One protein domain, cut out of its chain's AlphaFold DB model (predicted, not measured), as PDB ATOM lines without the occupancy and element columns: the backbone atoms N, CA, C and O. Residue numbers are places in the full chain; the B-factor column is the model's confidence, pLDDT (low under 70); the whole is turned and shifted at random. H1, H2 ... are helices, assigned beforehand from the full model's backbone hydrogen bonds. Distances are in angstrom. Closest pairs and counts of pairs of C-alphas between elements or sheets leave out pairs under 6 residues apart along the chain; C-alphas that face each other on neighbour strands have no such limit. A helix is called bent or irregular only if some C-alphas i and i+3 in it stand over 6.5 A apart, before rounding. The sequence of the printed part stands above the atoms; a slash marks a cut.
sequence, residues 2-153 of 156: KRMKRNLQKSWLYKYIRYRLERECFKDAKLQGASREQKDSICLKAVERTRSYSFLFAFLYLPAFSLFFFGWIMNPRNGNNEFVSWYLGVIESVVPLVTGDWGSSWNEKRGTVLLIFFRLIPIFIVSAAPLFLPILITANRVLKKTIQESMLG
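This is residues 2 to 153 of the 156 residues of an uncharacterized protein of Suipraoptans intestinalis (UniProt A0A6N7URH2). Two long helical pieces, H4 and H6b, run side by side in opposite ways, and the hairpin of H5 and H6a stands off one end of this pair, making an L. Near the pair's other end H2 packs slantwise on both, with short H1 and H3 beyond its ends. The printed part has 152 residues with six named helices, H1 to H6 in order, and no named strand: all helix. It is loose, with a radius of gyration of the C-alphas of 21.7 A and spans of 61 by 43 by 29 A.

H1, residues 2 to 9, touches H4, residues 36 to 73, closest at C-alphas 8 and 44, 7.4 A. H2, residues 12 to 25, touches H4 at a steep tilt of 53 degrees, closest at C-alphas 14 and 47, 6.0 A. H3, residues 29 to 33, only just touches H2, only at the corner, with 3 pairs of C-alphas within 8 A. H5, residues 82 to 99, touches H4 about perpendicular, at 84 degrees, closest at C-alphas 73 and 84, 5.6 A. H6, residues 106 to 151, was assigned as one helix by its hydrogen bonds but is bent: C-alphas 119 and 122 are 7.2 A apart. Its arm H6a, residues 106 to 119, forms a helical hairpin with H5, closest at C-alphas 94 and 116, 5.9 A. Arm H6b, residues 122 to 151, touches H4 at a shallow tilt of 31 degrees, opposite ways, closest at C-alphas 46 and 143, 5.2 A. Every O i to N i+4 pair is within hydrogen-bond range in H1, H2, H3 and H6a, against 33 of 34 in H4, 11 of 14 in H5 and 22 of 26 in H6b.

H1 begins at C-alpha 2 (174.812, 164.855, 116.211). H4 measures 49.2 A, H5 26.0 A and H6b 42.3 A, ending at C-alpha 151 (177.418, 185.186, 130.754).

The farthest C-alphas, of Ser 104 and Gly 153, are 65.5 A apart. The printed part has no cut and no long link. Residues 2 to 6 and 153 have pLDDT under 70.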
ATOM      1  N   LYS A   2     176.215 164.799 115.713       56.88
ATOM      2  CA  LYS A   2     174.812 164.855 116.211       56.88
ATOM      3  C   LYS A   2     174.363 163.628 117.040       56.88
ATOM      4  O   LYS A   2     173.591 163.763 117.983       56.88
ATOM      5  N   ARG A   3     174.879 162.425 116.742       57.47
ATOM      6  CA  ARG A   3     174.597 161.181 117.499       57.47
ATOM      7  C   ARG A   3     175.216 161.186 118.906       57.47
ATOM      8  O   ARG A   3     174.571 160.749 119.850       57.47
ATOM      9  N   MET A   4     176.415 161.749 119.052       63.25
ATOM     10  CA  MET A   4     177.153 161.802 120.320       63.25
ATOM     11  C   MET A   4     176.518 162.786 121.315       63.25
ATOM     12  O   MET A   4     176.342 162.442 122.481       63.25
ATOM     13  N   LYS A   5     176.051 163.950 120.833       65.81
ATOM     14  CA  LYS A   5     175.272 164.912 121.638       65.81
ATOM     15  C   LYS A   5     173.977 164.299 122.189       65.81
ATOM     16  O   LYS A   5     173.696 164.434 123.376       65.81
ATOM     17  N   ARG A   6     173.232 163.546 121.365       69.06
ATOM     18  CA  ARG A   6     172.011 162.839 121.809       69.06
ATOM     19  C   ARG A   6     172.289 161.786 122.890       69.06
ATOM     20  O   ARG A   6     171.460 161.595 123.772       69.06
ATOM     21  N   ASN A   7     173.450 161.129 122.849       74.00
ATOM     22  CA  ASN A   7     173.846 160.165 123.879       74.00
ATOM     23  C   ASN A   7     174.225 160.857 125.199       74.00
ATOM     24  O   ASN A   7     173.851 160.379 126.266       74.00
ATOM     25  N   LEU A   8     174.905 162.008 125.137       75.50
ATOM     26  CA  LEU A   8     175.238 162.809 126.319       75.50
ATOM     27  C   LEU A   8     173.982 163.311 127.040       75.50
ATOM     28  O   LEU A   8     173.902 163.188 128.258       75.50
ATOM     29  N   GLN A   9     172.970 163.777 126.304       79.12
ATOM     30  CA  GLN A   9     171.706 164.262 126.881       79.12
ATOM     31  C   GLN A   9     170.915 163.189 127.643       79.12
ATOM     32  O   GLN A   9     170.154 163.506 128.556       79.12
ATOM     33  N   LYS A  10     171.102 161.910 127.297       82.75
ATOM     34  CA  LYS A  10     170.479 160.784 128.007       82.75
ATOM     35  C   LYS A  10     171.237 160.370 129.270       82.75
ATOM     36  O   LYS A  10     170.694 159.610 130.069       82.75
ATOM     37  N   SER A  11     172.470 160.846 129.456       88.94
ATOM     38  CA  SER A  11     173.304 160.462 130.596       88.94
ATOM     39  C   SER A  11     172.749 160.988 131.923       88.94
ATOM     40  O   SER A  11     172.152 162.066 131.991       88.94
ATOM     41  N   TRP A  12     172.990 160.239 133.002       90.19
ATOM     42  CA  TRP A  12     172.643 160.673 134.357       90.19
ATOM     43  C   TRP A  12     173.331 162.002 134.709       90.19
ATOM     44  O   TRP A  12     172.722 162.869 135.332       90.19
ATOM     45  N   LEU A  13     174.569 162.193 134.234       91.94
ATOM     46  CA  LEU A  13     175.364 163.389 134.483       91.94
ATOM     47  C   LEU A  13     174.737 164.633 133.843       91.94
ATOM     48  O   LEU A  13     174.697 165.687 134.472       91.94
ATOM     49  N   TYR A  14     174.189 164.505 132.630       92.94
ATOM     50  CA  TYR A  14     173.443 165.590 131.991       92.94
ATOM     51  C   TYR A  14     172.185 165.948 132.774       92.94
ATOM     52  O   TYR A  14     171.945 167.125 133.022       92.94
ATOM     53  N   LYS A  15     171.403 164.951 133.212       93.19
ATOM     54  CA  LYS A  15     170.207 165.194 134.039       93.19
ATOM     55  C   LYS A  15     170.564 165.912 135.341       93.19
ATOM     56  O   LYS A  15     169.898 166.877 135.703       93.19
ATOM     57  N   TYR A  16     171.640 165.483 136.001       93.50
ATOM     58  CA  TYR A  16     172.147 166.127 137.210       93.50
ATOM     59  C   TYR A  16     172.571 167.578 136.951       93.50
ATOM     60  O   TYR A  16     172.107 168.484 137.639       93.50
ATOM     61  N   ILE A  17     173.405 167.822 135.936       94.19
ATOM     62  CA  ILE A  17     173.876 169.171 135.591       94.19
ATOM     63  C   ILE A  17     172.714 170.080 135.188       94.19
ATOM     64  O   ILE A  17     172.665 171.223 135.632       94.19
ATOM     65  N   ARG A  18     171.749 169.574 134.417       94.25
ATOM     66  CA  ARG A  18     170.550 170.323 134.036       94.25
ATOM     67  C   ARG A  18     169.720 170.717 135.254       94.25
ATOM     68  O   ARG A  18     169.382 171.885 135.393       94.25
ATOM     69  N   TYR A  19     169.448 169.778 136.158       93.31
ATOM     70  CA  TYR A  19     168.748 170.072 137.410       93.31
ATOM     71  C   TYR A  19     169.481 171.143 138.234       93.31
ATOM     72  O   TYR A  19     168.874 172.065 138.779       93.31
ATOM     73  N   ARG A  20     170.815 171.063 138.303       93.69
ATOM     74  CA  ARG A  20     171.634 172.073 138.986       93.69
ATOM     75  C   ARG A  20     171.577 173.429 138.282       93.69
ATOM     76  O   ARG A  20     171.485 174.437 138.974       93.69
ATOM     77  N   LEU A  21     171.580 173.463 136.950       92.81
ATOM     78  CA  LEU A  21     171.437 174.693 136.171       92.81
ATOM     79  C   LEU A  21     170.068 175.338 136.402       92.81
ATOM     80  O   LEU A  21     170.001 176.542 136.613       92.81
ATOM     81  N   GLU A  22     168.992 174.548 136.412       90.94
ATOM     82  CA  GLU A  22     167.637 175.027 136.707       90.94
ATOM     83  C   GLU A  22     167.583 175.684 138.095       90.94
ATOM     84  O   GLU A  22     167.039 176.777 138.234       90.94
ATOM     85  N   ARG A  23     168.254 175.108 139.103       90.19
ATOM     86  CA  ARG A  23     168.391 175.734 140.432       90.19
ATOM     87  C   ARG A  23     169.157 177.057 140.426       90.19
ATOM     88  O   ARG A  23     168.828 177.923 141.231       90.19
ATOM     89  N   GLU A  24     170.178 177.209 139.587       88.69
ATOM     90  CA  GLU A  24     170.893 178.488 139.456       88.69
ATOM     91  C   GLU A  24     170.075 179.511 138.642       88.69
ATOM     92  O   GLU A  24     170.127 180.699 138.944       88.69
ATOM     93  N   CYS A  25     169.235 179.074 137.692       86.62
ATOM     94  CA  CYS A  25     168.326 179.962 136.951       86.62
ATOM     95  C   CYS A  25     167.327 180.671 137.875       86.62
ATOM     96  O   CYS A  25     166.996 181.823 137.630       86.62
ATOM     97  N   PHE A  26     166.866 180.017 138.947       84.94
ATOM     98  CA  PHE A  26     165.987 180.655 139.936       84.94
ATOM     99  C   PHE A  26     166.666 181.777 140.735       84.94
ATOM    100  O   PHE A  26     165.979 182.548 141.397       84.94
ATOM    101  N   LYS A  27     168.000 181.859 140.713       86.06
ATOM    102  CA  LYS A  27     168.772 182.849 141.475       86.06
ATOM    103  C   LYS A  27     169.285 184.004 140.621       86.06
ATOM    104  O   LYS A  27     169.628 185.041 141.174       86.06
ATOM    105  N   ASP A  28     169.373 183.817 139.307       82.75
ATOM    106  CA  ASP A  28     169.956 184.785 138.380       82.75
ATOM    107  C   ASP A  28     168.982 185.075 137.229       82.75
ATOM    108  O   ASP A  28     168.754 184.236 136.354       82.75
ATOM    109  N   ALA A  29     168.438 186.295 137.214       79.88
ATOM    110  CA  ALA A  29     167.468 186.749 136.219       79.88
ATOM    111  C   ALA A  29     168.026 186.747 134.783       79.88
ATOM    112  O   ALA A  29     167.288 186.476 133.832       79.88
ATOM    113  N   LYS A  30     169.332 186.988 134.598       80.69
ATOM    114  CA  LYS A  30     169.963 186.929 133.270       80.69
ATOM    115  C   LYS A  30     170.022 185.487 132.769       80.69
ATOM    116  O   LYS A  30     169.710 185.217 131.612       80.69
ATOM    117  N   LEU A  31     170.358 184.547 133.653       82.50
ATOM    118  CA  LEU A  31     170.375 183.124 133.320       82.50
ATOM    119  C   LEU A  31     168.954 182.583 133.105       82.50
ATOM    120  O   LEU A  31     168.733 181.722 132.252       82.50
ATOM    121  N   GLN A  32     167.972 183.114 133.837       85.69
ATOM    122  CA  GLN A  32     166.560 182.802 133.647       85.69
ATOM    123  C   GLN A  32     166.079 183.200 132.246       85.69
ATOM    124  O   GLN A  32     165.453 182.371 131.581       85.69
ATOM    125  N   GLY A  33     166.439 184.403 131.783       83.38
ATOM    126  CA  GLY A  33     166.104 184.923 130.452       83.38
ATOM    127  C   GLY A  33     166.862 184.277 129.285       83.38
ATOM    128  O   GLY A  33     166.473 184.469 128.135       83.38
ATOM    129  N   ALA A  34     167.909 183.486 129.550       85.19
ATOM    130  CA  ALA A  34     168.663 182.800 128.503       85.19
ATOM    131  C   ALA A  34     167.791 181.797 127.726       85.19
ATOM    132  O   ALA A  34     166.949 181.087 128.299       85.19
ATOM    133  N   SER A  35     168.034 181.699 126.417       87.38
ATOM    134  CA  SER A  35     167.279 180.814 125.532       87.38
ATOM    135  C   SER A  35     167.502 179.342 125.888       87.38
ATOM    136  O   SER A  35     168.498 178.949 126.507       87.38
ATOM    137  N   ARG A  36     166.572 178.482 125.466       86.19
ATOM    138  CA  ARG A  36     166.699 177.034 125.673       86.19
ATOM    139  C   ARG A  36     167.973 176.473 125.033       86.19
ATOM    140  O   ARG A  36     168.630 175.627 125.632       86.19
ATOM    141  N   GLU A  37     168.348 176.986 123.866       86.81
ATOM    142  CA  GLU A  37     169.562 176.583 123.154       86.81
ATOM    143  C   GLU A  37     170.833 176.983 123.915       86.81
ATOM    144  O   GLU A  37     171.757 176.177 124.038       86.81
ATOM    145  N   GLN A  38     170.858 178.184 124.503       87.31
ATOM    146  CA  GLN A  38     171.971 178.637 125.341       87.31
ATOM    147  C   GLN A  38     172.129 177.744 126.578       87.31
ATOM    148  O   GLN A  38     173.226 177.251 126.841       87.31
ATOM    149  N   LYS A  39     171.034 177.450 127.289       88.94
ATOM    150  CA  LYS A  39     171.040 176.567 128.471       88.94
ATOM    151  C   LYS A  39     171.488 175.142 128.140       88.94
ATOM    152  O   LYS A  39     172.303 174.569 128.868       88.94
ATOM    153  N   ASP A  40     171.017 174.586 127.026       90.50
ATOM    154  CA  ASP A  40     171.448 173.265 126.559       90.50
ATOM    155  C   ASP A  40     172.940 173.264 126.180       90.50
ATOM    156  O   ASP A  40     173.656 172.308 126.491       90.50
ATOM    157  N   SER A  41     173.448 174.344 125.575       89.81
ATOM    158  CA  SER A  41     174.875 174.482 125.253       89.81
ATOM    159  C   SER A  41     175.761 174.522 126.506       89.81
ATOM    160  O   SER A  41     176.792 173.843 126.546       89.81
ATOM    161  N   ILE A  42     175.326 175.234 127.554       90.62
ATOM    162  CA  ILE A  42     175.992 175.294 128.862       90.62
ATOM    163  C   ILE A  42     176.025 173.900 129.489       90.62
ATOM    164  O   ILE A  42     177.086 173.441 129.917       90.62
ATOM    165  N   CYS A  43     174.889 173.192 129.491       91.94
ATOM    166  CA  CYS A  43     174.808 171.834 130.029       91.94
ATOM    167  C   CYS A  43     175.747 170.879 129.288       91.94
ATOM    168  O   CYS A  43     176.482 170.129 129.925       91.94
ATOM    169  N   LEU A  44     175.756 170.907 127.951       91.81
ATOM    170  CA  LEU A  44     176.618 170.036 127.151       91.81
ATOM    171  C   LEU A  44     178.105 170.300 127.417       91.81
ATOM    172  O   LEU A  44     178.835 169.350 127.690       91.81
ATOM    173  N   LYS A  45     178.538 171.570 127.419       91.94
ATOM    174  CA  LYS A  45     179.929 171.943 127.731       91.94
ATOM    175  C   LYS A  45     180.327 171.501 129.140       91.94
ATOM    176  O   LYS A  45     181.401 170.928 129.331       91.94
ATOM    177  N   ALA A  46     179.453 171.721 130.122       93.62
ATOM    178  CA  ALA A  46     179.708 171.317 131.498       93.62
ATOM    179  C   ALA A  46     179.800 169.789 131.639       93.62
ATOM    180  O   ALA A  46     180.690 169.295 132.332       93.62
ATOM    181  N   VAL A  47     178.943 169.026 130.952       93.88
ATOM    182  CA  VAL A  47     178.998 167.554 130.938       93.88
ATOM    183  C   VAL A  47     180.278 167.051 130.278       93.88
ATOM    184  O   VAL A  47     180.911 166.155 130.826       93.88
ATOM    185  N   GLU A  48     180.680 167.605 129.132       91.38
ATOM    186  CA  GLU A  48     181.901 167.187 128.428       91.38
ATOM    187  C   GLU A  48     183.153 167.418 129.282       91.38
ATOM    188  O   GLU A  48     183.932 166.485 129.493       91.38
ATOM    189  N   ARG A  49     183.296 168.619 129.864       92.62
ATOM    190  CA  ARG A  49     184.394 168.928 130.795       92.62
ATOM    191  C   ARG A  49     184.361 168.017 132.020       92.62
ATOM    192  O   ARG A  49     185.377 167.431 132.383       92.62
ATOM    193  N   THR A  50     183.190 167.837 132.631       93.44
ATOM    194  CA  THR A  50     183.045 166.967 133.807       93.44
ATOM    195  C   THR A  50     183.394 165.520 133.482       93.44
ATOM    196  O   THR A  50     184.068 164.876 134.273       93.44
ATOM    197  N   ARG A  51     182.999 165.010 132.310       91.69
ATOM    198  CA  ARG A  51     183.305 163.643 131.878       91.69
ATOM    199  C   ARG A  51     184.807 163.424 131.708       91.69
ATOM    200  O   ARG A  51     185.294 162.364 132.085       91.69
ATOM    201  N   SER A  52     185.531 164.412 131.184       91.56
ATOM    202  CA  SER A  52     186.997 164.365 131.119       91.56
ATOM    203  C   SER A  52     187.612 164.241 132.521       91.56
ATOM    204  O   SER A  52     188.408 163.334 132.758       91.56
ATOM    205  N   TYR A  53     187.152 165.041 133.489       92.50
ATOM    206  CA  TYR A  53     187.580 164.897 134.887       92.50
ATOM    207  C   TYR A  53     187.141 163.573 135.523       92.50
ATOM    208  O   TYR A  53     187.899 162.994 136.291       92.50
ATOM    209  N   SER A  54     185.954 163.051 135.203       92.75
ATOM    210  CA  SER A  54     185.511 161.737 135.681       92.75
ATOM    211  C   SER A  54     186.446 160.620 135.234       92.75
ATOM    212  O   SER A  54     186.724 159.730 136.030       92.75
ATOM    213  N   PHE A  55     186.951 160.670 133.999       93.25
ATOM    214  CA  PHE A  55     187.955 159.711 133.538       93.25
ATOM    215  C   PHE A  55     189.256 159.831 134.327       93.25
ATOM    216  O   PHE A  55     189.794 158.808 134.741       93.25
ATOM    217  N   LEU A  56     189.719 161.054 134.598       94.06
ATOM    218  CA  LEU A  56     190.892 161.277 135.442       94.06
ATOM    219  C   LEU A  56     190.685 160.714 136.855       94.06
ATOM    220  O   LEU A  56     191.536 159.986 137.355       94.06
ATOM    221  N   PHE A  57     189.543 160.995 137.489       94.25
ATOM    222  CA  PHE A  57     189.239 160.451 138.811       94.25
ATOM    223  C   PHE A  57     189.145 158.932 138.798       94.25
ATOM    224  O   PHE A  57     189.701 158.308 139.686       94.25
ATOM    225  N   ALA A  58     188.503 158.328 137.796       93.56
ATOM    226  CA  ALA A  58     188.440 156.874 137.677       93.56
ATOM    227  C   ALA A  58     189.837 156.258 137.502       93.56
ATOM    228  O   ALA A  58     190.151 155.259 138.145       93.56
ATOM    229  N   PHE A  59     190.687 156.886 136.683       95.38
ATOM    230  CA  PHE A  59     192.061 156.453 136.452       95.38
ATOM    231  C   PHE A  59     192.913 156.509 137.725       95.38
ATOM    232  O   PHE A  59     193.672 155.583 137.980       95.38
ATOM    233  N   LEU A  60     192.765 157.554 138.543       95.06
ATOM    234  CA  LEU A  60     193.458 157.671 139.834       95.06
ATOM    235  C   LEU A  60     192.841 156.780 140.917       95.06
ATOM    236  O   LEU A  60     193.540 156.277 141.793       95.06
ATOM    237  N   TYR A  61     191.528 156.582 140.862       95.25
ATOM    238  CA  TYR A  61     190.794 155.812 141.849       95.25
ATOM    239  C   TYR A  61     191.114 154.328 141.770       95.25
ATOM    240  O   TYR A  61     191.261 153.694 142.803       95.25
ATOM    241  N   LEU A  62     191.250 153.773 140.567       94.31
ATOM    242  CA  LEU A  62     191.504 152.346 140.384       94.31
ATOM    243  C   LEU A  62     192.773 151.854 141.115       94.31
ATOM    244  O   LEU A  62     192.651 150.919 141.904       94.31
ATOM    245  N   PRO A  63     193.965 152.469 140.963       95.75
ATOM    246  CA  PRO A  63     195.141 152.068 141.732       95.75
ATOM    247  C   PRO A  63     194.996 152.369 143.230       95.75
ATOM    248  O   PRO A  63     195.402 151.545 144.044       95.75
ATOM    249  N   ALA A  64     194.386 153.496 143.613       95.00
ATOM    250  CA  ALA A  64     194.165 153.828 145.023       95.00
ATOM    251  C   ALA A  64     193.252 152.804 145.718       95.00
ATOM    252  O   ALA A  64     193.547 152.347 146.821       95.00
ATOM    253  N   PHE A  65     192.173 152.402 145.048       94.44
ATOM    254  CA  PHE A  65     191.256 151.376 145.518       94.44
ATOM    255  C   PHE A  65     191.936 150.010 145.584       94.44
ATOM    256  O   PHE A  65     191.759 149.307 146.570       94.44
ATOM    257  N   SER A  66     192.768 149.653 144.601       94.19
ATOM    258  CA  SER A  66     193.561 148.419 144.652       94.19
ATOM    259  C   SER A  66     194.524 148.400 145.841       94.19
ATOM    260  O   SER A  66     194.601 147.394 146.541       94.19
ATOM    261  N   LEU A  67     195.227 149.504 146.117       94.50
ATOM    262  CA  LEU A  67     196.112 149.612 147.283       94.50
ATOM    263  C   LEU A  67     195.336 149.510 148.597       94.50
ATOM    264  O   LEU A  67     195.759 148.801 149.504       94.50
ATOM    265  N   PHE A  68     194.186 150.173 148.685       92.38
ATOM    266  CA  PHE A  68     193.286 150.040 149.825       92.38
ATOM    267  C   PHE A  68     192.811 148.589 149.994       92.38
ATOM    268  O   PHE A  68     192.902 148.024 151.078       92.38
ATOM    269  N   PHE A  69     192.359 147.943 148.925       92.69
ATOM    270  CA  PHE A  69     191.796 146.603 149.004       92.69
ATOM    271  C   PHE A  69     192.860 145.545 149.330       92.69
ATOM    272  O   PHE A  69     192.739 144.828 150.321       92.69
ATOM    273  N   PHE A  70     193.940 145.468 148.554       92.62
ATOM    274  CA  PHE A  70     194.983 144.459 148.767       92.62
ATOM    275  C   PHE A  70     195.903 144.791 149.943       92.62
ATOM    276  O   PHE A  70     196.312 143.896 150.679       92.62
ATOM    277  N   GLY A  71     196.232 146.068 150.137       92.00
ATOM    278  CA  GLY A  71     197.145 146.504 151.192       92.00
ATOM    279  C   GLY A  71     196.485 146.617 152.564       92.00
ATOM    280  O   GLY A  71     197.166 146.423 153.575       92.00
ATOM    281  N   TRP A  72     195.179 146.906 152.609       91.88
ATOM    282  CA  TRP A  72     194.446 147.079 153.861       91.88
ATOM    283  C   TRP A  72     193.462 145.946 154.135       91.88
ATOM    284  O   TRP A  72     193.628 145.263 155.142       91.88
ATOM    285  N   ILE A  73     192.461 145.752 153.271       92.75
ATOM    286  CA  ILE A  73     191.354 144.810 153.516       92.75
ATOM    287  C   ILE A  73     191.845 143.359 153.538       92.75
ATOM    288  O   ILE A  73     191.529 142.624 154.463       92.75
ATOM    289  N   MET A  74     192.635 142.943 152.544       90.88
ATOM    290  CA  MET A  74     193.132 141.562 152.449       90.88
ATOM    291  C   MET A  74     194.392 141.296 153.279       90.88
ATOM    292  O   MET A  74     194.903 140.177 153.277       90.88
ATOM    293  N   ASN A  75     194.930 142.302 153.969       91.38
ATOM    294  CA  ASN A  75     196.162 142.148 154.724       91.38
ATOM    295  C   ASN A  75     195.878 141.480 156.080       91.38
ATOM    296  O   ASN A  75     195.217 142.095 156.921       91.38
ATOM    297  N   PRO A  76     196.430 140.281 156.357       86.19
ATOM    298  CA  PRO A  76     196.158 139.553 157.598       86.19
ATOM    299  C   PRO A  76     196.519 140.340 158.862       86.19
ATOM    300  O   PRO A  76     195.894 140.162 159.905       86.19
ATOM    301  N   ARG A  77     197.493 141.259 158.773       88.88
ATOM    302  CA  ARG A  77     197.897 142.116 159.902       88.88
ATOM    303  C   ARG A  77     196.775 143.035 160.384       88.88
ATOM    304  O   ARG A  77     196.783 143.434 161.543       88.88
ATOM    305  N   ASN A  78     195.812 143.346 159.519       88.75
ATOM    306  CA  ASN A  78     194.682 144.212 159.833       88.75
ATOM    307  C   ASN A  78     193.427 143.429 160.246       88.75
ATOM    308  O   ASN A  78     192.375 144.039 160.410       88.75
ATOM    309  N   GLY A  79     193.514 142.107 160.442       79.12
ATOM    310  CA  GLY A  79     192.360 141.270 160.795       79.12
ATOM    311  C   GLY A  79     191.675 141.662 162.112       79.12
ATOM    312  O   GLY A  79     190.470 141.484 162.249       79.12
ATOM    313  N   ASN A  80     192.412 142.276 163.043       87.94
ATOM    314  CA  ASN A  80     191.872 142.762 164.320       87.94
ATOM    315  C   ASN A  80     191.197 144.145 164.214       87.94
ATOM    316  O   ASN A  80     190.703 144.665 165.209       87.94
ATOM    317  N   ASN A  81     191.211 144.783 163.039       94.31
ATOM    318  CA  ASN A  81     190.560 146.070 162.833       94.31
ATOM    319  C   ASN A  81     189.048 145.875 162.629       94.31
ATOM    320  O   ASN A  81     188.632 145.136 161.739       94.31
ATOM    321  N   GLU A  82     188.232 146.590 163.407       93.75
ATOM    322  CA  GLU A  82     186.765 146.468 163.379       93.75
ATOM    323  C   GLU A  82     186.166 146.710 161.991       93.75
ATOM    324  O   GLU A  82     185.270 145.987 161.561       93.75
ATOM    325  N   PHE A  83     186.686 147.693 161.251       93.38
ATOM    326  CA  PHE A  83     186.198 147.994 159.911       93.38
ATOM    327  C   PHE A  83     186.564 146.892 158.910       93.38
ATOM    328  O   PHE A  83     185.726 146.514 158.094       93.38
ATOM    329  N   VAL A  84     187.783 146.346 158.976       93.94
ATOM    330  CA  VAL A  84     188.198 145.222 158.116       93.94
ATOM    331  C   VAL A  84     187.370 143.978 158.423       93.94
ATOM    332  O   VAL A  84     186.868 143.342 157.498       93.94
ATOM    333  N   SER A  85     187.169 143.675 159.706       93.56
ATOM    334  CA  SER A  85     186.336 142.558 160.153       93.56
ATOM    335  C   SER A  85     184.887 142.711 159.686       93.56
ATOM    336  O   SER A  85     184.332 141.784 159.103       93.56
ATOM    337  N   TRP A  86     184.293 143.899 159.832       94.69
ATOM    338  CA  TRP A  86     182.964 144.196 159.296       94.69
ATOM    339  C   TRP A  86     182.905 144.027 157.772       94.69
ATOM    340  O   TRP A  86     181.991 143.387 157.255       94.69
ATOM    341  N   TYR A  87     183.883 144.575 157.047       94.38
ATOM    342  CA  TYR A  87     183.917 144.532 155.587       94.38
ATOM    343  C   TYR A  87     183.995 143.090 155.073       94.38
ATOM    344  O   TYR A  87     183.218 142.694 154.201       94.38
ATOM    345  N   LEU A  88     184.906 142.289 155.631       92.75
ATOM    346  CA  LEU A  88     185.042 140.873 155.291       92.75
ATOM    347  C   LEU A  88     183.817 140.074 155.738       92.75
ATOM    348  O   LEU A  88     183.306 139.293 154.945       92.75
ATOM    349  N   GLY A  89     183.271 140.339 156.925       93.81
ATOM    350  CA  GLY A  89     182.062 139.683 157.421       93.81
ATOM    351  C   GLY A  89     180.845 139.902 156.515       93.81
ATOM    352  O   GLY A  89     180.062 138.980 156.287       93.81
ATOM    353  N   VAL A  90     180.701 141.090 155.915       94.25
ATOM    354  CA  VAL A  90     179.657 141.335 154.908       94.25
ATOM    355  C   VAL A  90     179.892 140.489 153.649       94.25
ATOM    356  O   VAL A  90     178.935 139.894 153.149       94.25
ATOM    357  N   ILE A  91     181.133 140.368 153.160       92.69
ATOM    358  CA  ILE A  91     181.465 139.487 152.022       92.69
ATOM    359  C   ILE A  91     181.182 138.023 152.370       92.69
ATOM    360  O   ILE A  91     180.485 137.336 151.625       92.69
ATOM    361  N   GLU A  92     181.669 137.554 153.515       93.38
ATOM    362  CA  GLU A  92     181.491 136.185 154.001       93.38
ATOM    363  C   GLU A  92     180.015 135.832 154.179       93.38
ATOM    364  O   GLU A  92     179.602 134.732 153.822       93.38
ATOM    365  N   SER A  93     179.179 136.781 154.616       93.56
ATOM    366  CA  SER A  93     177.729 136.577 154.715       93.56
ATOM    367  C   SER A  93     177.060 136.292 153.364       93.56
ATOM    368  O   SER A  93     175.967 135.725 153.312       93.56
ATOM    369  N   VAL A  94     177.686 136.700 152.260       93.94
ATOM    370  CA  VAL A  94     177.171 136.539 150.897       93.94
ATOM    371  C   VAL A  94     177.709 135.274 150.238       93.94
ATOM    372  O   VAL A  94     176.994 134.682 149.431       93.94
ATOM    373  N   VAL A  95     178.907 134.810 150.610       93.06
ATOM    374  CA  VAL A  95     179.516 133.576 150.084       93.06
ATOM    375  C   VAL A  95     178.534 132.395 150.045       93.06
ATOM    376  O   VAL A  95     178.323 131.883 148.945       93.06
ATOM    377  N   PRO A  96     177.859 131.994 151.145       92.25
ATOM    378  CA  PRO A  96     176.953 130.845 151.112       92.25
ATOM    379  C   PRO A  96     175.703 131.084 150.257       92.25
ATOM    380  O   PRO A  96     175.127 130.128 149.751       92.25
ATOM    381  N   LEU A  97     175.278 132.338 150.059       91.19
ATOM    382  CA  LEU A  97     174.166 132.652 149.154       91.19
ATOM    383  C   LEU A  97     174.571 132.523 147.685       91.19
ATOM    384  O   LEU A  97     173.740 132.200 146.847       91.19
ATOM    385  N   VAL A  98     175.832 132.811 147.367       90.12
ATOM    386  CA  VAL A  98     176.355 132.721 146.002       90.12
ATOM    387  C   VAL A  98     176.667 131.271 145.640       90.12
ATOM    388  O   VAL A  98     176.347 130.854 144.530       90.12
ATOM    389  N   THR A  99     177.270 130.510 146.556       89.31
ATOM    390  CA  THR A  99     177.716 129.127 146.314       89.31
ATOM    391  C   THR A  99     176.688 128.059 146.682       89.31
ATOM    392  O   THR A  99     176.847 126.910 146.276       89.31
ATOM    393  N   GLY A 100     175.659 128.411 147.456       87.25
ATOM    394  CA  GLY A 100     174.580 127.508 147.847       87.25
ATOM    395  C   GLY A 100     173.568 127.242 146.731       87.25
ATOM    396  O   GLY A 100     173.715 127.710 145.604       87.25
ATOM    397  N   ASP A 101     172.513 126.495 147.059       88.31
ATOM    398  CA  ASP A 101     171.383 126.274 146.154       88.31
ATOM    399  C   ASP A 101     170.475 127.514 146.108       88.31
ATOM    400  O   ASP A 101     170.136 128.105 147.135       88.31
ATOM    401  N   TRP A 102     170.092 127.928 144.900       89.81
ATOM    402  CA  TRP A 102     169.273 129.120 144.657       89.81
ATOM    403  C   TRP A 102     167.786 128.781 144.528       89.81
ATOM    404  O   TRP A 102     166.977 129.662 144.226       89.81
ATOM    405  N   GLY A 103     167.436 127.513 144.736       87.94
ATOM    406  CA  GLY A 103     166.086 127.004 144.604       87.94
ATOM    407  C   GLY A 103     165.761 126.573 143.176       87.94
ATOM    408  O   GLY A 103     166.439 126.896 142.190       87.94
ATOM    409  N   SER A 104     164.674 125.817 143.067       86.31
ATOM    410  CA  SER A 104     164.227 125.240 141.800       86.31
ATOM    411  C   SER A 104     163.419 126.239 140.973       86.31
ATOM    412  O   SER A 104     163.480 126.223 139.739       86.31
ATOM    413  N   SER A 105     162.706 127.156 141.632       93.06
ATOM    414  CA  SER A 105     161.815 128.101 140.970       93.06
ATOM    415  C   SER A 105     162.529 129.381 140.528       93.06
ATOM    416  O   SER A 105     163.525 129.833 141.093       93.06
ATOM    417  N   TRP A 106     161.981 130.028 139.502       90.81
ATOM    418  CA  TRP A 106     162.495 131.308 139.012       90.81
ATOM    419  C   TRP A 106     162.370 132.445 140.042       90.81
ATOM    420  O   TRP A 106     163.199 133.357 140.075       90.81
ATOM    421  N   ASN A 107     161.346 132.387 140.897       91.62
ATOM    422  CA  ASN A 107     161.110 133.391 141.932       91.62
ATOM    423  C   ASN A 107     162.130 133.282 143.070       91.62
ATOM    424  O   ASN A 107     162.640 134.310 143.510       91.62
ATOM    425  N   GLU A 108     162.486 132.064 143.487       90.31
ATOM    426  CA  GLU A 108     163.536 131.829 144.490       90.31
ATOM    427  C   GLU A 108     164.887 132.351 143.999       90.31
ATOM    428  O   GLU A 108     165.520 133.148 144.687       90.31
ATOM    429  N   LYS A 109     165.261 132.042 142.748       90.94
ATOM    430  CA  LYS A 109     166.507 132.542 142.142       90.94
ATOM    431  C   LYS A 109     166.579 134.069 142.143       90.94
ATOM    432  O   LYS A 109     167.606 134.646 142.494       90.94
ATOM    433  N   ARG A 110     165.482 134.745 141.778       91.50
ATOM    434  CA  ARG A 110     165.393 136.216 141.837       91.50
ATOM    435  C   ARG A 110     165.491 136.744 143.269       91.50
ATOM    436  O   ARG A 110     166.155 137.756 143.482       91.50
ATOM    437  N   GLY A 111     164.854 136.070 144.225       92.94
ATOM    438  CA  GLY A 111     164.916 136.407 145.646       92.94
ATOM    439  C   GLY A 111     166.338 136.332 146.199       92.94
ATOM    440  O   GLY A 111     166.795 137.279 146.837       92.94
ATOM    441  N   THR A 112     167.074 135.268 145.874       92.94
ATOM    442  CA  THR A 112     168.475 135.085 146.281       92.94
ATOM    443  C   THR A 112     169.374 136.180 145.712       92.94
ATOM    444  O   THR A 112     170.136 136.794 146.458       92.94
ATOM    445  N   VAL A 113     169.232 136.519 144.424       92.81
ATOM    446  CA  VAL A 113     169.976 137.636 143.807       92.81
ATOM    447  C   VAL A 113     169.688 138.961 144.513       92.81
ATOM    448  O   VAL A 113     170.608 139.731 144.791       92.81
ATOM    449  N   LEU A 114     168.419 139.230 144.826       94.38
ATOM    450  CA  LEU A 114     168.017 140.452 145.514       94.38
ATOM    451  C   LEU A 114     168.624 140.523 146.925       94.38
ATOM    452  O   LEU A 114     169.129 141.568 147.328       94.38
ATOM    453  N   LEU A 115     168.618 139.405 147.654       94.06
ATOM    454  CA  LEU A 115     169.194 139.303 148.993       94.06
ATOM    455  C   LEU A 115     170.711 139.528 148.979       94.06
ATOM    456  O   LEU A 115     171.224 140.282 149.808       94.06
ATOM    457  N   ILE A 116     171.415 138.922 148.018       94.12
ATOM    458  CA  ILE A 116     172.847 139.154 147.783       94.12
ATOM    459  C   ILE A 116     173.097 140.645 147.549       94.12
ATOM    460  O   ILE A 116     173.959 141.240 148.195       94.12
ATOM    461  N   PHE A 117     172.311 141.264 146.663       93.56
ATOM    462  CA  PHE A 117     172.445 142.684 146.365       93.56
ATOM    463  C   PHE A 117     172.257 143.539 147.622       93.56
ATOM    464  O   PHE A 117     173.121 144.358 147.920       93.56
ATOM    465  N   PHE A 118     171.190 143.309 148.397       94.75
ATOM    466  CA  PHE A 118     170.927 144.041 149.638       94.75
ATOM    467  C   PHE A 118     172.056 143.912 150.663       94.75
ATOM    468  O   PHE A 118     172.436 144.918 151.260       94.75
ATOM    469  N   ARG A 119     172.628 142.713 150.834       94.00
ATOM    470  CA  ARG A 119     173.770 142.503 151.739       94.00
ATOM    471  C   ARG A 119     175.017 143.263 151.290       94.00
ATOM    472  O   ARG A 119     175.746 143.763 152.137       94.00
ATOM    473  N   LEU A 120     175.242 143.403 149.984       95.00
ATOM    474  CA  LEU A 120     176.414 144.097 149.439       95.00
ATOM    475  C   LEU A 120     176.263 145.623 149.342       95.00
ATOM    476  O   LEU A 120     177.270 146.303 149.142       95.00
ATOM    477  N   ILE A 121     175.057 146.189 149.500       94.19
ATOM    478  CA  ILE A 121     174.830 147.648 149.429       94.19
ATOM    479  C   ILE A 121     175.821 148.449 150.289       94.19
ATOM    480  O   ILE A 121     176.397 149.402 149.760       94.19
ATOM    481  N   PRO A 122     176.069 148.110 151.570       93.00
ATOM    482  CA  PRO A 122     176.976 148.891 152.407       93.00
ATOM    483  C   PRO A 122     178.402 148.935 151.848       93.00
ATOM    484  O   PRO A 122     178.998 150.011 151.782       93.00
ATOM    485  N   ILE A 123     178.918 147.798 151.368       93.69
ATOM    486  CA  ILE A 123     180.225 147.729 150.703       93.69
ATOM    487  C   ILE A 123     180.211 148.585 149.441       93.69
ATOM    488  O   ILE A 123     181.096 149.417 149.267       93.69
ATOM    489  N   PHE A 124     179.192 148.452 148.587       91.88
ATOM    490  CA  PHE A 124     179.094 149.266 147.376       91.88
ATOM    491  C   PHE A 124     179.087 150.763 147.680       91.88
ATOM    492  O   PHE A 124     179.719 151.521 146.952       91.88
ATOM    493  N   ILE A 125     178.423 151.204 148.750       92.62
ATOM    494  CA  ILE A 125     178.435 152.611 149.162       92.62
ATOM    495  C   ILE A 125     179.853 153.033 149.553       92.62
ATOM    496  O   ILE A 125     180.354 154.018 149.011       92.62
ATOM    497  N   VAL A 126     180.515 152.280 150.434       92.50
ATOM    498  CA  VAL A 126     181.883 152.583 150.888       92.50
ATOM    499  C   VAL A 126     182.878 152.574 149.724       92.50
ATOM    500  O   VAL A 126     183.756 153.430 149.661       92.50
ATOM    501  N   SER A 127     182.717 151.663 148.764       91.38
ATOM    502  CA  SER A 127     183.599 151.538 147.601       91.38
ATOM    503  C   SER A 127     183.248 152.476 146.444       91.38
ATOM    504  O   SER A 127     184.108 152.750 145.617       91.38
ATOM    505  N   ALA A 128     182.018 152.969 146.308       91.25
ATOM    506  CA  ALA A 128     181.643 153.839 145.186       91.25
ATOM    507  C   ALA A 128     181.644 155.322 145.568       91.25
ATOM    508  O   ALA A 128     181.987 156.172 144.741       91.25
ATOM    509  N   ALA A 129     181.278 155.654 146.811       92.88
ATOM    510  CA  ALA A 129     181.175 157.037 147.269       92.88
ATOM    511  C   ALA A 129     182.480 157.839 147.098       92.88
ATOM    512  O   ALA A 129     182.392 158.965 146.593       92.88
ATOM    513  N   PRO A 130     183.680 157.300 147.401       93.00
ATOM    514  CA  PRO A 130     184.931 158.042 147.240       93.00
ATOM    515  C   PRO A 130     185.217 158.472 145.797       93.00
ATOM    516  O   PRO A 130     185.827 159.517 145.584       93.00
ATOM    517  N   LEU A 131     184.736 157.720 144.800       93.88
ATOM    518  CA  LEU A 131     184.822 158.101 143.388       93.88
ATOM    519  C   LEU A 131     183.676 159.037 142.977       93.88
ATOM    520  O   LEU A 131     183.874 159.991 142.223       93.88
ATOM    521  N   PHE A 132     182.460 158.775 143.452       92.38
ATOM    522  CA  PHE A 132     181.268 159.487 142.993       92.38
ATOM    523  C   PHE A 132     181.179 160.924 143.532       92.38
ATOM    524  O   PHE A 132     180.840 161.852 142.794       92.38
ATOM    525  N   LEU A 133     181.530 161.137 144.801       93.94
ATOM    526  CA  LEU A 133     181.505 162.453 145.449       93.94
ATOM    527  C   LEU A 133     182.369 163.515 144.739       93.94
ATOM    528  O   LEU A 133     181.831 164.582 144.415       93.94
ATOM    529  N   PRO A 134     183.662 163.281 144.430       93.50
ATOM    530  CA  PRO A 134     184.477 164.275 143.733       93.50
ATOM    531  C   PRO A 134     183.960 164.573 142.322       93.50
ATOM    532  O   PRO A 134     184.053 165.721 141.876       93.50
ATOM    533  N   ILE A 135     183.342 163.599 141.641       94.25
ATOM    534  CA  ILE A 135     182.686 163.819 140.345       94.25
ATOM    535  C   ILE A 135     181.522 164.807 140.496       94.25
ATOM    536  O   ILE A 135     181.448 165.770 139.734       94.25
ATOM    537  N   LEU A 136     180.643 164.628 141.490       94.56
ATOM    538  CA  LEU A 136     179.512 165.537 141.730       94.56
ATOM    539  C   LEU A 136     179.958 166.952 142.121       94.56
ATOM    540  O   LEU A 136     179.380 167.943 141.657       94.56
ATOM    541  N   ILE A 137     180.987 167.061 142.966       94.94
ATOM    542  CA  ILE A 137     181.572 168.349 143.363       94.94
ATOM    543  C   ILE A 137     182.163 169.049 142.137       94.94
ATOM    544  O   ILE A 137     181.907 170.236 141.910       94.94
ATOM    545  N   THR A 138     182.914 168.314 141.319       94.19
ATOM    546  CA  THR A 138     183.519 168.838 140.090       94.19
ATOM    547  C   THR A 138     182.454 169.259 139.092       94.19
ATOM    548  O   THR A 138     182.545 170.363 138.569       94.19
ATOM    549  N   ALA A 139     181.395 168.469 138.908       94.25
ATOM    550  CA  ALA A 139     180.260 168.820 138.058       94.25
ATOM    551  C   ALA A 139     179.654 170.177 138.448       94.25
ATOM    552  O   ALA A 139     179.425 171.032 137.594       94.25
ATOM    553  N   ASN A 140     179.460 170.412 139.749       94.50
ATOM    554  CA  ASN A 140     178.949 171.686 140.257       94.50
ATOM    555  C   ASN A 140     179.917 172.849 140.014       94.50
ATOM    556  O   ASN A 140     179.488 173.935 139.627       94.50
ATOM    557  N   ARG A 141     181.219 172.642 140.247       94.44
ATOM    558  CA  ARG A 141     182.247 173.671 140.021       94.44
ATOM    559  C   ARG A 141     182.379 174.018 138.541       94.44
ATOM    560  O   ARG A 141     182.405 175.195 138.193       94.44
ATOM    561  N   VAL A 142     182.434 173.003 137.683       95.12
ATOM    562  CA  VAL A 142     182.502 173.146 136.227       95.12
ATOM    563  C   VAL A 142     181.268 173.880 135.720       95.12
ATOM    564  O   VAL A 142     181.424 174.848 134.988       95.12
ATOM    565  N   LEU A 143     180.068 173.501 136.168       94.69
ATOM    566  CA  LEU A 143     178.834 174.187 135.788       94.69
ATOM    567  C   LEU A 143     178.878 175.680 136.133       94.69
ATOM    568  O   LEU A 143     178.605 176.506 135.267       94.69
ATOM    569  N   LYS A 144     179.267 176.040 137.363       93.12
ATOM    570  CA  LYS A 144     179.381 177.450 137.774       93.12
ATOM    571  C   LYS A 144     180.362 178.230 136.899       93.12
ATOM    572  O   LYS A 144     180.027 179.323 136.453       93.12
ATOM    573  N   LYS A 145     181.533 177.652 136.605       92.50
ATOM    574  CA  LYS A 145     182.514 178.262 135.694       92.50
ATOM    575  C   LYS A 145     181.945 178.438 134.286       92.50
ATOM    576  O   LYS A 145     182.045 179.518 133.722       92.50
ATOM    577  N   THR A 146     181.288 177.416 133.738       91.69
ATOM    578  CA  THR A 146     180.689 177.484 132.397       91.69
ATOM    579  C   THR A 146     179.567 178.522 132.315       91.69
ATOM    580  O   THR A 146     179.452 179.194 131.293       91.69
ATOM    581  N   ILE A 147     178.767 178.698 133.373       90.50
ATOM    582  CA  ILE A 147     177.771 179.779 133.456       90.50
ATOM    583  C   ILE A 147     178.470 181.141 133.402       90.50
ATOM    584  O   ILE A 147     178.119 181.955 132.556       90.50
ATOM    585  N   GLN A 148     179.482 181.374 134.244       88.88
ATOM    586  CA  GLN A 148     180.228 182.639 134.264       88.88
ATOM    587  C   GLN A 148     180.859 182.957 132.901       88.88
ATOM    588  O   GLN A 148     180.663 184.049 132.380       88.88
ATOM    589  N   GLU A 149     181.545 181.986 132.290       88.06
ATOM    590  CA  GLU A 149     182.146 182.119 130.955       88.06
ATOM    591  C   GLU A 149     181.100 182.481 129.885       88.06
ATOM    592  O   GLU A 149     181.346 183.339 129.039       88.06
ATOM    593  N   SER A 150     179.920 181.852 129.935       84.25
ATOM    594  CA  SER A 150     178.849 182.091 128.957       84.25
ATOM    595  C   SER A 150     178.165 183.446 129.153       84.25
ATOM    596  O   SER A 150     177.727 184.057 128.185       84.25
ATOM    597  N   MET A 151     178.082 183.927 130.393       77.38
ATOM    598  CA  MET A 151     177.418 185.186 130.754       77.38
ATOM    599  C   MET A 151     178.317 186.412 130.547       77.38
ATOM    600  O   MET A 151     177.811 187.513 130.352       77.38
ATOM    601  N   LEU A 152     179.640 186.227 130.576       75.19
ATOM    602  CA  LEU A 152     180.639 187.268 130.306       75.19
ATOM    603  C   LEU A 152     180.928 187.466 128.806       75.19
ATOM    604  O   LEU A 152     181.764 188.291 128.458       75.19
ATOM    605  N   GLY A 153     180.270 186.717 127.912       65.25
ATOM    606  CA  GLY A 153     180.470 186.840 126.463       65.25
ATOM    607  C   GLY A 153     181.817 186.313 125.951       65.25
ATOM    608  O   GLY A 153     182.150 186.537 124.796       65.25
TER     609      GLY A 153